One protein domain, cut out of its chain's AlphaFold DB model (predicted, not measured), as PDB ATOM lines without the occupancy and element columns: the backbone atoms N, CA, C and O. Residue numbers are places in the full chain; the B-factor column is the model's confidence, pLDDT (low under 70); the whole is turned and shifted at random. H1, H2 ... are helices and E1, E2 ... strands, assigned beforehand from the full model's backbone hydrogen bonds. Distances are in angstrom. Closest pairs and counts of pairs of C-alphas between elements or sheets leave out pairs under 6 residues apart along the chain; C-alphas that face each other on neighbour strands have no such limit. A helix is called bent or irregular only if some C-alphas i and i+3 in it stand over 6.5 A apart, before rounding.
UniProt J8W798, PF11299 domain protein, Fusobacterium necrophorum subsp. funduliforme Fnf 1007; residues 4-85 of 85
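This is residues 4 to 85 of the 85 residues of the protein "PF11299 domain protein" of Fusobacterium necrophorum subsp. funduliforme Fnf 1007 (UniProt J8W798). Three helices run lengthwise in a loose rod, with a small two-stranded hairpin, E1 and E2, at one end. H1 and H2 make a V, closest at Ala 21 of H1 and Pro 40 of H2, while the longest helix, H3, folds back near H2 without touching it, and its last residues, 77 to 84, stick out with residue 85. The printed part has 82 residues, in the order H1, E1, E2, H2, H3, with an antiparallel sheet, E1 - E2; the class is mostly helix. The whole is loose, with a radius of gyration of the C-alphas of 14.9 A and spans of 49 by 22 by 19 A.

E1, residues 27 to 31, and E2, residues 34 to 38, form an antiparallel hairpin at 157 degrees; N 29 and O 36 are within hydrogen-bond range at 2.9 A, as are N 36 and O 29 at 2.9 A. H1, residues 4 to 24, and H2, residues 40 to 53, touch at a steep tilt of 41 degrees, opposite ways; their closest C-alphas, Ala 21 and Pro 40, are 5.1 A apart. H3, residues 59 to 84, is near H2, with 9 pairs of C-alphas within 10 A. H1 and H3 are only just apart, at 8.1 A. Every O i to N i+4 pair is within hydrogen-bond range in H2, against 15 of 17 in H1 and 19 of 22 in H3.

H1 is 31.7 A long from C-alpha 4 at (16.022, 26.913, 19.910); it is neither bent nor irregular, but only just: C-alphas 4 and 7 are 6.0 A apart. E1 spans 12.1 A, E2 12.3 A and H2 20.4 A. H3 spans 36.3 A, with a kink of 28 degrees near residue 67, and ends at C-alpha 84 at (-2.459, 59.545, 38.716).

The C-alphas of Gly 4 and Arg 33, 50.5 A apart, are the farthest apart. The printed part has no cut, and its four links are tight. Mean pLDDT of the printed part is 72.7; 26 residues are under 70, among them 4 to 10, 30 to 34 and 52 to 61.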
ATOM      1  N   GLY A   4      15.626  25.508  20.125       46.00
ATOM      2  CA  GLY A   4      16.022  26.913  19.910       46.00
ATOM      3  C   GLY A   4      15.072  27.734  19.021       46.00
ATOM      4  O   GLY A   4      14.822  28.901  19.290       46.00
ATOM      5  N   ILE A   5      14.472  27.127  17.988       46.78
ATOM      6  CA  ILE A   5      13.667  27.851  16.976       46.78
ATOM      7  C   ILE A   5      12.245  28.177  17.481       46.78
ATOM      8  O   ILE A   5      11.582  29.074  16.964       46.78
ATOM      9  N   ARG A   6      11.744  27.471  18.505       49.75
ATOM     10  CA  ARG A   6      10.394  27.719  19.049       49.75
ATOM     11  C   ARG A   6      10.326  28.991  19.894       49.75
ATOM     12  O   ARG A   6       9.320  29.689  19.823       49.75
ATOM     13  N   ASN A   7      11.407  29.335  20.588       56.88
ATOM     14  CA  ASN A   7      11.470  30.519  21.442       56.88
ATOM     15  C   ASN A   7      11.312  31.834  20.659       56.88
ATOM     16  O   ASN A   7      10.555  32.701  21.087       56.88
ATOM     17  N   ILE A   8      11.906  31.958  19.462       63.97
ATOM     18  CA  ILE A   8      11.736  33.168  18.632       63.97
ATOM     19  C   ILE A   8      10.302  33.301  18.097       63.97
ATOM     20  O   ILE A   8       9.751  34.395  18.074       63.97
ATOM     21  N   LYS A   9       9.659  32.184  17.716       61.44
ATOM     22  CA  LYS A   9       8.258  32.189  17.263       61.44
ATOM     23  C   LYS A   9       7.301  32.576  18.389       61.44
ATOM     24  O   LYS A   9       6.349  33.301  18.134       61.44
ATOM     25  N   LEU A  10       7.566  32.121  19.614       67.88
ATOM     26  CA  LEU A  10       6.788  32.487  20.798       67.88
ATOM     27  C   LEU A  10       6.963  33.958  21.165       67.88
ATOM     28  O   LEU A  10       5.978  34.634  21.448       67.88
ATOM     29  N   HIS A  11       8.193  34.467  21.097       70.12
ATOM     30  CA  HIS A  11       8.473  35.872  21.369       70.12
ATOM     31  C   HIS A  11       7.823  36.792  20.323       70.12
ATOM     32  O   HIS A  11       7.211  37.793  20.684       70.12
ATOM     33  N   ILE A  12       7.872  36.410  19.041       78.12
ATOM     34  CA  ILE A  12       7.176  37.115  17.952       78.12
ATOM     35  C   ILE A  12       5.657  37.062  18.145       78.12
ATOM     36  O   ILE A  12       4.996  38.083  17.985       78.12
ATOM     37  N   LEU A  13       5.096  35.906  18.513       73.75
ATOM     38  CA  LEU A  13       3.660  35.774  18.769       73.75
ATOM     39  C   LEU A  13       3.221  36.665  19.937       73.75
ATOM     40  O   LEU A  13       2.207  37.345  19.824       73.75
ATOM     41  N   ALA A  14       3.994  36.700  21.025       73.88
ATOM     42  CA  ALA A  14       3.730  37.561  22.174       73.88
ATOM     43  C   ALA A  14       3.817  39.051  21.808       73.88
ATOM     44  O   ALA A  14       2.925  39.812  22.168       73.88
ATOM     45  N   LEU A  15       4.835  39.455  21.041       77.88
ATOM     46  CA  LEU A  15       4.965  40.818  20.512       77.88
ATOM     47  C   LEU A  15       3.759  41.212  19.661       77.88
ATOM     48  O   LEU A  15       3.200  42.288  19.844       77.88
ATOM     49  N   LEU A  16       3.324  40.329  18.765       80.56
ATOM     50  CA  LEU A  16       2.181  40.577  17.894       80.56
ATOM     51  C   LEU A  16       0.884  40.710  18.706       80.56
ATOM     52  O   LEU A  16       0.061  41.574  18.422       80.56
ATOM     53  N   LEU A  17       0.740  39.911  19.767       75.50
ATOM     54  CA  LEU A  17      -0.379  39.988  20.701       75.50
ATOM     55  C   LEU A  17      -0.381  41.318  21.475       75.50
ATOM     56  O   LEU A  17      -1.426  41.956  21.590       75.50
ATOM     57  N   VAL A  18       0.783  41.769  21.952       79.19
ATOM     58  CA  VAL A  18       0.930  43.064  22.640       79.19
ATOM     59  C   VAL A  18       0.629  44.225  21.697       79.19
ATOM     60  O   VAL A  18      -0.120  45.114  22.081       79.19
ATOM     61  N   ILE A  19       1.126  44.191  20.459       82.38
ATOM     62  CA  ILE A  19       0.853  45.227  19.453       82.38
ATOM     63  C   ILE A  19      -0.648  45.313  19.163       82.38
ATOM     64  O   ILE A  19      -1.202  46.407  19.159       82.38
ATOM     65  N   LEU A  20      -1.323  44.173  18.972       81.94
ATOM     66  CA  LEU A  20      -2.777  44.138  18.777       81.94
ATOM     67  C   LEU A  20      -3.528  44.689  19.994       81.94
ATOM     68  O   LEU A  20      -4.497  45.431  19.835       81.94
ATOM     69  N   ALA A  21      -3.073  44.358  21.203       78.44
ATOM     70  CA  ALA A  21      -3.658  44.873  22.430       78.44
ATOM     71  C   ALA A  21      -3.452  46.390  22.569       78.44
ATOM     72  O   ALA A  21      -4.403  47.097  22.889       78.44
ATOM     73  N   GLU A  22      -2.256  46.908  22.279       80.44
ATOM     74  CA  GLU A  22      -1.991  48.352  22.250       80.44
ATOM     75  C   GLU A  22      -2.830  49.072  21.190       80.44
ATOM     76  O   GLU A  22      -3.315  50.171  21.454       80.44
ATOM     77  N   TRP A  23      -3.071  48.442  20.037       79.31
ATOM     78  CA  TRP A  23      -3.902  49.000  18.969       79.31
ATOM     79  C   TRP A  23      -5.372  49.168  19.365       79.31
ATOM     80  O   TRP A  23      -6.009  50.136  18.958       79.31
ATOM     81  N   ILE A  24      -5.904  48.261  20.189       78.12
ATOM     82  CA  ILE A  24      -7.258  48.377  20.763       78.12
ATOM     83  C   ILE A  24      -7.350  49.589  21.708       78.12
ATOM     84  O   ILE A  24      -8.414  50.192  21.854       78.12
ATOM     85  N   GLY A  25      -6.232  49.978  22.326       69.00
ATOM     86  CA  GLY A  25      -6.168  51.117  23.228       69.00
ATOM     87  C   GLY A  25      -6.867  50.868  24.566       69.00
ATOM     88  O   GLY A  25      -7.124  49.739  24.982       69.00
ATOM     89  N   ILE A  26      -7.123  51.951  25.301       71.44
ATOM     90  CA  ILE A  26      -7.720  51.882  26.641       71.44
ATOM     91  C   ILE A  26      -9.237  51.790  26.506       71.44
ATOM     92  O   ILE A  26      -9.889  52.764  26.125       71.44
ATOM     93  N   PHE A  27      -9.805  50.650  26.899       71.50
ATOM     94  CA  PHE A  27     -11.252  50.489  26.965       71.50
ATOM     95  C   PHE A  27     -11.768  51.156  28.243       71.50
ATOM     96  O   PHE A  27     -11.587  50.646  29.349       71.50
ATOM     97  N   LYS A  28     -12.368  52.340  28.104       67.56
ATOM     98  CA  LYS A  28     -12.952  53.089  29.223       67.56
ATOM     99  C   LYS A  28     -14.453  52.816  29.266       67.56
ATOM    100  O   LYS A  28     -15.202  53.400  28.490       67.56
ATOM    101  N   PHE A  29     -14.893  51.952  30.176       71.00
ATOM    102  CA  PHE A  29     -16.316  51.801  30.478       71.00
ATOM    103  C   PHE A  29     -16.694  52.755  31.612       71.00
ATOM    104  O   PHE A  29     -16.165  52.673  32.721       71.00
ATOM    105  N   GLN A  30     -17.618  53.672  31.332       62.03
ATOM    106  CA  GLN A  30     -18.242  54.504  32.357       62.03
ATOM    107  C   GLN A  30     -19.391  53.710  32.988       62.03
ATOM    108  O   GLN A  30     -20.494  53.661  32.450       62.03
ATOM    109  N   LEU A  31     -19.133  53.057  34.120       63.28
ATOM    110  CA  LEU A  31     -20.163  52.380  34.910       63.28
ATOM    111  C   LEU A  31     -20.663  53.350  35.990       63.28
ATOM    112  O   LEU A  31     -20.178  53.380  37.122       63.28
ATOM    113  N   GLY A  32     -21.622  54.197  35.607       69.56
ATOM    114  CA  GLY A  32     -22.376  55.084  36.502       69.56
ATOM    115  C   GLY A  32     -21.575  56.248  37.107       69.56
ATOM    116  O   GLY A  32     -21.728  57.384  36.675       69.56
ATOM    117  N   ARG A  33     -20.757  55.984  38.137       57.72
ATOM    118  CA  ARG A  33     -19.924  56.975  38.864       57.72
ATOM    119  C   ARG A  33     -18.432  56.618  38.919       57.72
ATOM    120  O   ARG A  33     -17.649  57.385  39.468       57.72
ATOM    121  N   GLY A  34     -18.038  55.476  38.352       64.81
ATOM    122  CA  GLY A  34     -16.646  55.038  38.262       64.81
ATOM    123  C   GLY A  34     -16.233  54.803  36.813       64.81
ATOM    124  O   GLY A  34     -16.976  54.210  36.030       64.81
ATOM    125  N   ILE A  35     -15.038  55.267  36.452       73.75
ATOM    126  CA  ILE A  35     -14.407  54.944  35.171       73.75
ATOM    127  C   ILE A  35     -13.628  53.644  35.382       73.75
ATOM    128  O   ILE A  35     -12.598  53.652  36.055       73.75
ATOM    129  N   ILE A  36     -14.098  52.532  34.813       73.44
ATOM    130  CA  ILE A  36     -13.291  51.311  34.729       73.44
ATOM    131  C   ILE A  36     -12.478  51.408  33.442       73.44
ATOM    132  O   ILE A  36     -13.008  51.266  32.339       73.44
ATOM    133  N   ALA A  37     -11.192  51.715  33.590       73.62
ATOM    134  CA  ALA A  37     -10.240  51.734  32.491       73.62
ATOM    135  C   ALA A  37      -9.548  50.373  32.406       73.62
ATOM    136  O   ALA A  37      -8.700  50.042  33.237       73.62
ATOM    137  N   LEU A  38      -9.903  49.582  31.397       75.19
ATOM    138  CA  LEU A  38      -9.156  48.380  31.073       75.19
ATOM    139  C   LEU A  38      -7.966  48.788  30.208       75.19
ATOM    140  O   LEU A  38      -8.115  49.166  29.044       75.19
ATOM    141  N   PHE A  39      -6.781  48.765  30.811       77.88
ATOM    142  CA  PHE A  39      -5.559  49.073  30.087       77.88
ATOM    143  C   PHE A  39      -5.258  47.969  29.069       77.88
ATOM    144  O   PHE A  39      -5.393  46.786  29.397       77.88
ATOM    145  N   PRO A  40      -4.773  48.328  27.871       74.31
ATOM    146  CA  PRO A  40      -4.433  47.362  26.828       74.31
ATOM    147  C   PRO A  40      -3.439  46.301  27.323       74.31
ATOM    148  O   PRO A  40      -3.530  45.130  26.968       74.31
ATOM    149  N   MET A  41      -2.564  46.666  28.262       78.81
ATOM    150  CA  MET A  41      -1.611  45.752  28.892       78.81
ATOM    151  C   MET A  41      -2.270  44.680  29.782       78.81
ATOM    152  O   MET A  41      -1.803  43.545  29.813       78.81
ATOM    153  N   LEU A  42      -3.382  45.001  30.460       80.69
ATOM    154  CA  LEU A  42      -4.169  44.016  31.218       80.69
ATOM    155  C   LEU A  42      -4.861  43.029  30.274       80.69
ATOM    156  O   LEU A  42      -4.905  41.833  30.548       80.69
ATOM    157  N   TYR A  43      -5.360  43.517  29.137       77.19
ATOM    158  CA  TYR A  43      -5.998  42.672  28.133       77.19
ATOM    159  C   TYR A  43      -4.983  41.744  27.436       77.19
ATOM    160  O   TYR A  43      -5.258  40.558  27.248       77.19
ATOM    161  N   ALA A  44      -3.767  42.235  27.169       80.00
ATOM    162  CA  ALA A  44      -2.654  41.431  26.657       80.00
ATOM    163  C   ALA A  44      -2.278  40.270  27.597       80.00
ATOM    164  O   ALA A  44      -2.013  39.161  27.131       80.00
ATOM    165  N   LEU A  45      -2.301  40.493  28.918       79.00
ATOM    166  CA  LEU A  45      -2.049  39.442  29.913       79.00
ATOM    167  C   LEU A  45      -3.127  38.354  29.881       79.00
ATOM    168  O   LEU A  45      -2.796  37.168  29.873       79.00
ATOM    169  N   ILE A  46      -4.405  38.740  29.813       80.81
ATOM    170  CA  ILE A  46      -5.521  37.787  29.730       80.81
ATOM    171  C   ILE A  46      -5.398  36.944  28.458       80.81
ATOM    172  O   ILE A  46      -5.476  35.717  28.524       80.81
ATOM    173  N   PHE A  47      -5.119  37.565  27.313       78.62
ATOM    174  CA  PHE A  47      -4.896  36.824  26.076       78.62
ATOM    175  C   PHE A  47      -3.649  35.936  26.105       78.62
ATOM    176  O   PHE A  47      -3.691  34.832  25.564       78.62
ATOM    177  N   GLY A  48      -2.562  36.360  26.756       77.06
ATOM    178  CA  GLY A  48      -1.376  35.522  26.954       77.06
ATOM    179  C   GLY A  48      -1.681  34.264  27.777       77.06
ATOM    180  O   GLY A  48      -1.203  33.173  27.459       77.06
ATOM    181  N   ILE A  49      -2.548  34.384  28.787       75.44
ATOM    182  CA  ILE A  49      -3.034  33.247  29.582       75.44
ATOM    183  C   ILE A  49      -3.961  32.353  28.746       75.44
ATOM    184  O   ILE A  49      -3.867  31.131  28.826       75.44
ATOM    185  N   VAL A  50      -4.818  32.917  27.894       73.19
ATOM    186  CA  VAL A  50      -5.664  32.125  26.981       73.19
ATOM    187  C   VAL A  50      -4.811  31.385  25.938       73.19
ATOM    188  O   VAL A  50      -5.072  30.217  25.646       73.19
ATOM    189  N   ALA A  51      -3.727  31.993  25.447       70.06
ATOM    190  CA  ALA A  51      -2.782  31.350  24.532       70.06
ATOM    191  C   ALA A  51      -2.069  30.129  25.159       70.06
ATOM    192  O   ALA A  51      -1.751  29.174  24.442       70.06
ATOM    193  N   LYS A  52      -1.890  30.100  26.493       65.75
ATOM    194  CA  LYS A  52      -1.450  28.902  27.240       65.75
ATOM    195  C   LYS A  52      -2.423  27.745  27.072       65.75
ATOM    196  O   LYS A  52      -2.001  26.622  26.805       65.75
ATOM    197  N   PHE A  53      -3.714  28.015  27.268       61.81
ATOM    198  CA  PHE A  53      -4.761  26.991  27.244       61.81
ATOM    199  C   PHE A  53      -4.861  26.306  25.877       61.81
ATOM    200  O   PHE A  53      -5.183  25.124  25.807       61.81
ATOM    201  N   VAL A  54      -4.481  27.004  24.803       64.31
ATOM    202  CA  VAL A  54      -4.435  26.469  23.432       64.31
ATOM    203  C   VAL A  54      -3.169  25.622  23.163       64.31
ATOM    204  O   VAL A  54      -2.972  25.135  22.054       64.31
ATOM    205  N   LYS A  55      -2.297  25.375  24.161       60.56
ATOM    206  CA  LYS A  55      -1.040  24.597  24.019       60.56
ATOM    207  C   LYS A  55      -0.070  25.148  22.960       60.56
ATOM    208  O   LYS A  55       0.867  24.462  22.551       60.56
ATOM    209  N   ALA A  56      -0.248  26.404  22.550       61.91
ATOM    210  CA  ALA A  56       0.651  27.076  21.616       61.91
ATOM    211  C   ALA A  56       2.029  27.372  22.241       61.91
ATOM    212  O   ALA A  56       2.979  27.633  21.506       61.91
ATOM    213  N   VAL A  57       2.143  27.309  23.577       63.03
ATOM    214  CA  VAL A  57       3.305  27.746  24.366       63.03
ATOM    215  C   VAL A  57       3.810  26.629  25.281       63.03
ATOM    216  O   VAL A  57       3.026  25.851  25.823       63.03
ATOM    217  N   ASN A  58       5.131  26.545  25.438       66.31
ATOM    218  CA  ASN A  58       5.797  25.544  26.265       66.31
ATOM    219  C   ASN A  58       5.678  25.893  27.759       66.31
ATOM    220  O   ASN A  58       5.769  27.055  28.154       66.31
ATOM    221  N   GLU A  59       5.498  24.883  28.607       68.31
ATOM    222  CA  GLU A  59       5.185  25.089  30.028       68.31
ATOM    223  C   GLU A  59       6.376  25.632  30.837       68.31
ATOM    224  O   GLU A  59       6.180  26.406  31.774       68.31
ATOM    225  N   LYS A  60       7.610  25.289  30.433       67.94
ATOM    226  CA  LYS A  60       8.848  25.831  31.020       67.94
ATOM    227  C   LYS A  60       8.987  27.333  30.762       67.94
ATOM    228  O   LYS A  60       9.060  28.095  31.719       67.94
ATOM    229  N   ASP A  61       8.899  27.748  29.498       68.50
ATOM    230  CA  ASP A  61       9.027  29.156  29.091       68.50
ATOM    231  C   ASP A  61       7.943  30.029  29.746       68.50
ATOM    232  O   ASP A  61       8.184  31.169  30.136       68.50
ATOM    233  N   MET A  62       6.744  29.472  29.944       72.19
ATOM    234  CA  MET A  62       5.673  30.151  30.669       72.19
ATOM    235  C   MET A  62       5.920  30.321  32.159       72.19
ATOM    236  O   MET A  62       5.435  31.292  32.743       72.19
ATOM    237  N   ARG A  63       6.604  29.372  32.796       71.94
ATOM    238  CA  ARG A  63       6.891  29.447  34.227       71.94
ATOM    239  C   ARG A  63       7.923  30.537  34.504       71.94
ATOM    240  O   ARG A  63       7.727  31.320  35.432       71.94
ATOM    241  N   ASP A  64       8.931  30.643  33.642       73.56
ATOM    242  CA  ASP A  64       9.932  31.710  33.698       73.56
ATOM    243  C   ASP A  64       9.309  33.075  33.360       73.56
ATOM    244  O   ASP A  64       9.480  34.045  34.104       73.56
ATOM    245  N   ALA A  65       8.485  33.146  32.306       76.19
ATOM    246  CA  ALA A  65       7.763  34.366  31.942       76.19
ATOM    247  C   ALA A  65       6.777  34.824  33.033       76.19
ATOM    248  O   ALA A  65       6.637  36.022  33.269       76.19
ATOM    249  N   GLY A  66       6.120  33.895  33.735       76.25
ATOM    250  CA  GLY A  66       5.176  34.210  34.811       76.25
ATOM    251  C   GLY A  66       5.811  34.978  35.975       76.25
ATOM    252  O   GLY A  66       5.190  35.894  36.511       76.25
ATOM    253  N   SER A  67       7.065  34.665  36.321       79.31
ATOM    254  CA  SER A  67       7.821  35.416  37.335       79.31
ATOM    255  C   SER A  67       8.101  36.858  36.881       79.31
ATOM    256  O   SER A  67       7.901  37.815  37.631       79.31
ATOM    257  N   LEU A  68       8.468  37.034  35.606       80.44
ATOM    258  CA  LEU A  68       8.761  38.344  35.012       80.44
ATOM    259  C   LEU A  68       7.510  39.234  34.868       80.44
ATOM    260  O   LEU A  68       7.587  40.460  35.003       80.44
ATOM    261  N   VAL A  69       6.343  38.625  34.641       82.12
ATOM    262  CA  VAL A  69       5.049  39.323  34.588       82.12
ATOM    263  C   VAL A  69       4.745  40.032  35.910       82.12
ATOM    264  O   VAL A  69       4.322  41.187  35.890       82.12
ATOM    265  N   GLY A  70       5.016  39.396  37.056       82.50
ATOM    266  CA  GLY A  70       4.803  40.002  38.376       82.50
ATOM    267  C   GLY A  70       5.644  41.263  38.602       82.50
ATOM    268  O   GLY A  70       5.128  42.282  39.060       82.50
ATOM    269  N   VAL A  71       6.920  41.231  38.207       86.31
ATOM    270  CA  VAL A  71       7.825  42.393  38.299       86.31
ATOM    271  C   VAL A  71       7.363  43.526  37.380       86.31
ATOM    272  O   VAL A  71       7.348  44.691  37.771       86.31
ATOM    273  N   THR A  72       6.914  43.189  36.170       83.19
ATOM    274  CA  THR A  72       6.408  44.170  35.201       83.19
ATOM    275  C   THR A  72       5.115  44.830  35.690       83.19
ATOM    276  O   THR A  72       4.945  46.038  35.534       83.19
ATOM    277  N   LEU A  73       4.219  44.071  36.332       83.00
ATOM    278  CA  LEU A  73       3.012  44.596  36.981       83.00
ATOM    279  C   LEU A  73       3.349  45.570  38.113       83.00
ATOM    280  O   LEU A  73       2.736  46.632  38.178       83.00
ATOM    281  N   MET A  74       4.342  45.257  38.955       86.56
ATOM    282  CA  MET A  74       4.811  46.201  39.979       86.56
ATOM    283  C   MET A  74       5.322  47.502  39.353       86.56
ATOM    284  O   MET A  74       4.945  48.584  39.801       86.56
ATOM    285  N   LEU A  75       6.128  47.412  38.289       84.19
ATOM    286  CA  LEU A  75       6.616  48.586  37.558       84.19
ATOM    287  C   LEU A  75       5.471  49.392  36.927       84.19
ATOM    288  O   LEU A  75       5.498  50.622  36.955       84.19
ATOM    289  N   LEU A  76       4.438  48.724  36.408       81.81
ATOM    290  CA  LEU A  76       3.230  49.390  35.921       81.81
ATOM    291  C   LEU A  76       2.521  50.147  37.032       81.81
ATOM    292  O   LEU A  76       2.152  51.302  36.850       81.81
ATOM    293  N   MET A  77       2.321  49.490  38.170       80.31
ATOM    294  CA  MET A  77       1.635  50.061  39.320       80.31
ATOM    295  C   MET A  77       2.394  51.281  39.851       80.31
ATOM    296  O   MET A  77       1.772  52.292  40.159       80.31
ATOM    297  N   ALA A  78       3.730  51.235  39.843       86.62
ATOM    298  CA  ALA A  78       4.579  52.384  40.144       86.62
ATOM    299  C   ALA A  78       4.403  53.523  39.122       86.62
ATOM    300  O   ALA A  78       4.178  54.663  39.518       86.62
ATOM    301  N   LYS A  79       4.433  53.224  37.815       81.06
ATOM    302  CA  LYS A  79       4.270  54.223  36.741       81.06
ATOM    303  C   LYS A  79       2.887  54.884  36.753       81.06
ATOM    304  O   LYS A  79       2.769  56.096  36.597       81.06
ATOM    305  N   TYR A  80       1.823  54.097  36.891       76.38
ATOM    306  CA  TYR A  80       0.459  54.621  36.937       76.38
ATOM    307  C   TYR A  80       0.169  55.307  38.270       76.38
ATOM    308  O   TYR A  80      -0.509  56.328  38.269       76.38
ATOM    309  N   GLY A  81       0.737  54.819  39.374       78.19
ATOM    310  CA  GLY A  81       0.673  55.487  40.671       78.19
ATOM    311  C   GLY A  81       1.220  56.912  40.611       78.19
ATOM    312  O   GLY A  81       0.547  57.825  41.064       78.19
ATOM    313  N   THR A  82       2.370  57.131  39.969       76.56
ATOM    314  CA  THR A  82       2.956  58.478  39.814       76.56
ATOM    315  C   THR A  82       2.350  59.325  38.697       76.56
ATOM    316  O   THR A  82       2.632  60.510  38.624       76.56
ATOM    317  N   THR A  83       1.562  58.739  37.791       71.44
ATOM    318  CA  THR A  83       0.854  59.502  36.743       71.44
ATOM    319  C   THR A  83      -0.523  59.977  37.220       71.44
ATOM    320  O   THR A  83      -1.077  60.922  36.666       71.44
ATOM    321  N   ILE A  84      -1.113  59.273  38.191       63.06
ATOM    322  CA  ILE A  84      -2.459  59.545  38.716       63.06
ATOM    323  C   ILE A  84      -2.406  60.411  39.989       63.06
ATOM    324  O   ILE A  84      -3.394  61.081  40.287       63.06
ATOM    325  N   ILE A  85      -1.282  60.400  40.716       50.53
ATOM    326  CA  ILE A  85      -0.971  61.330  41.820       50.53
ATOM    327  C   ILE A  85      -0.307  62.578  41.241       50.53
ATOM    328  O   ILE A  85      -0.708  63.687  41.654       50.53
TER     329      ILE A  85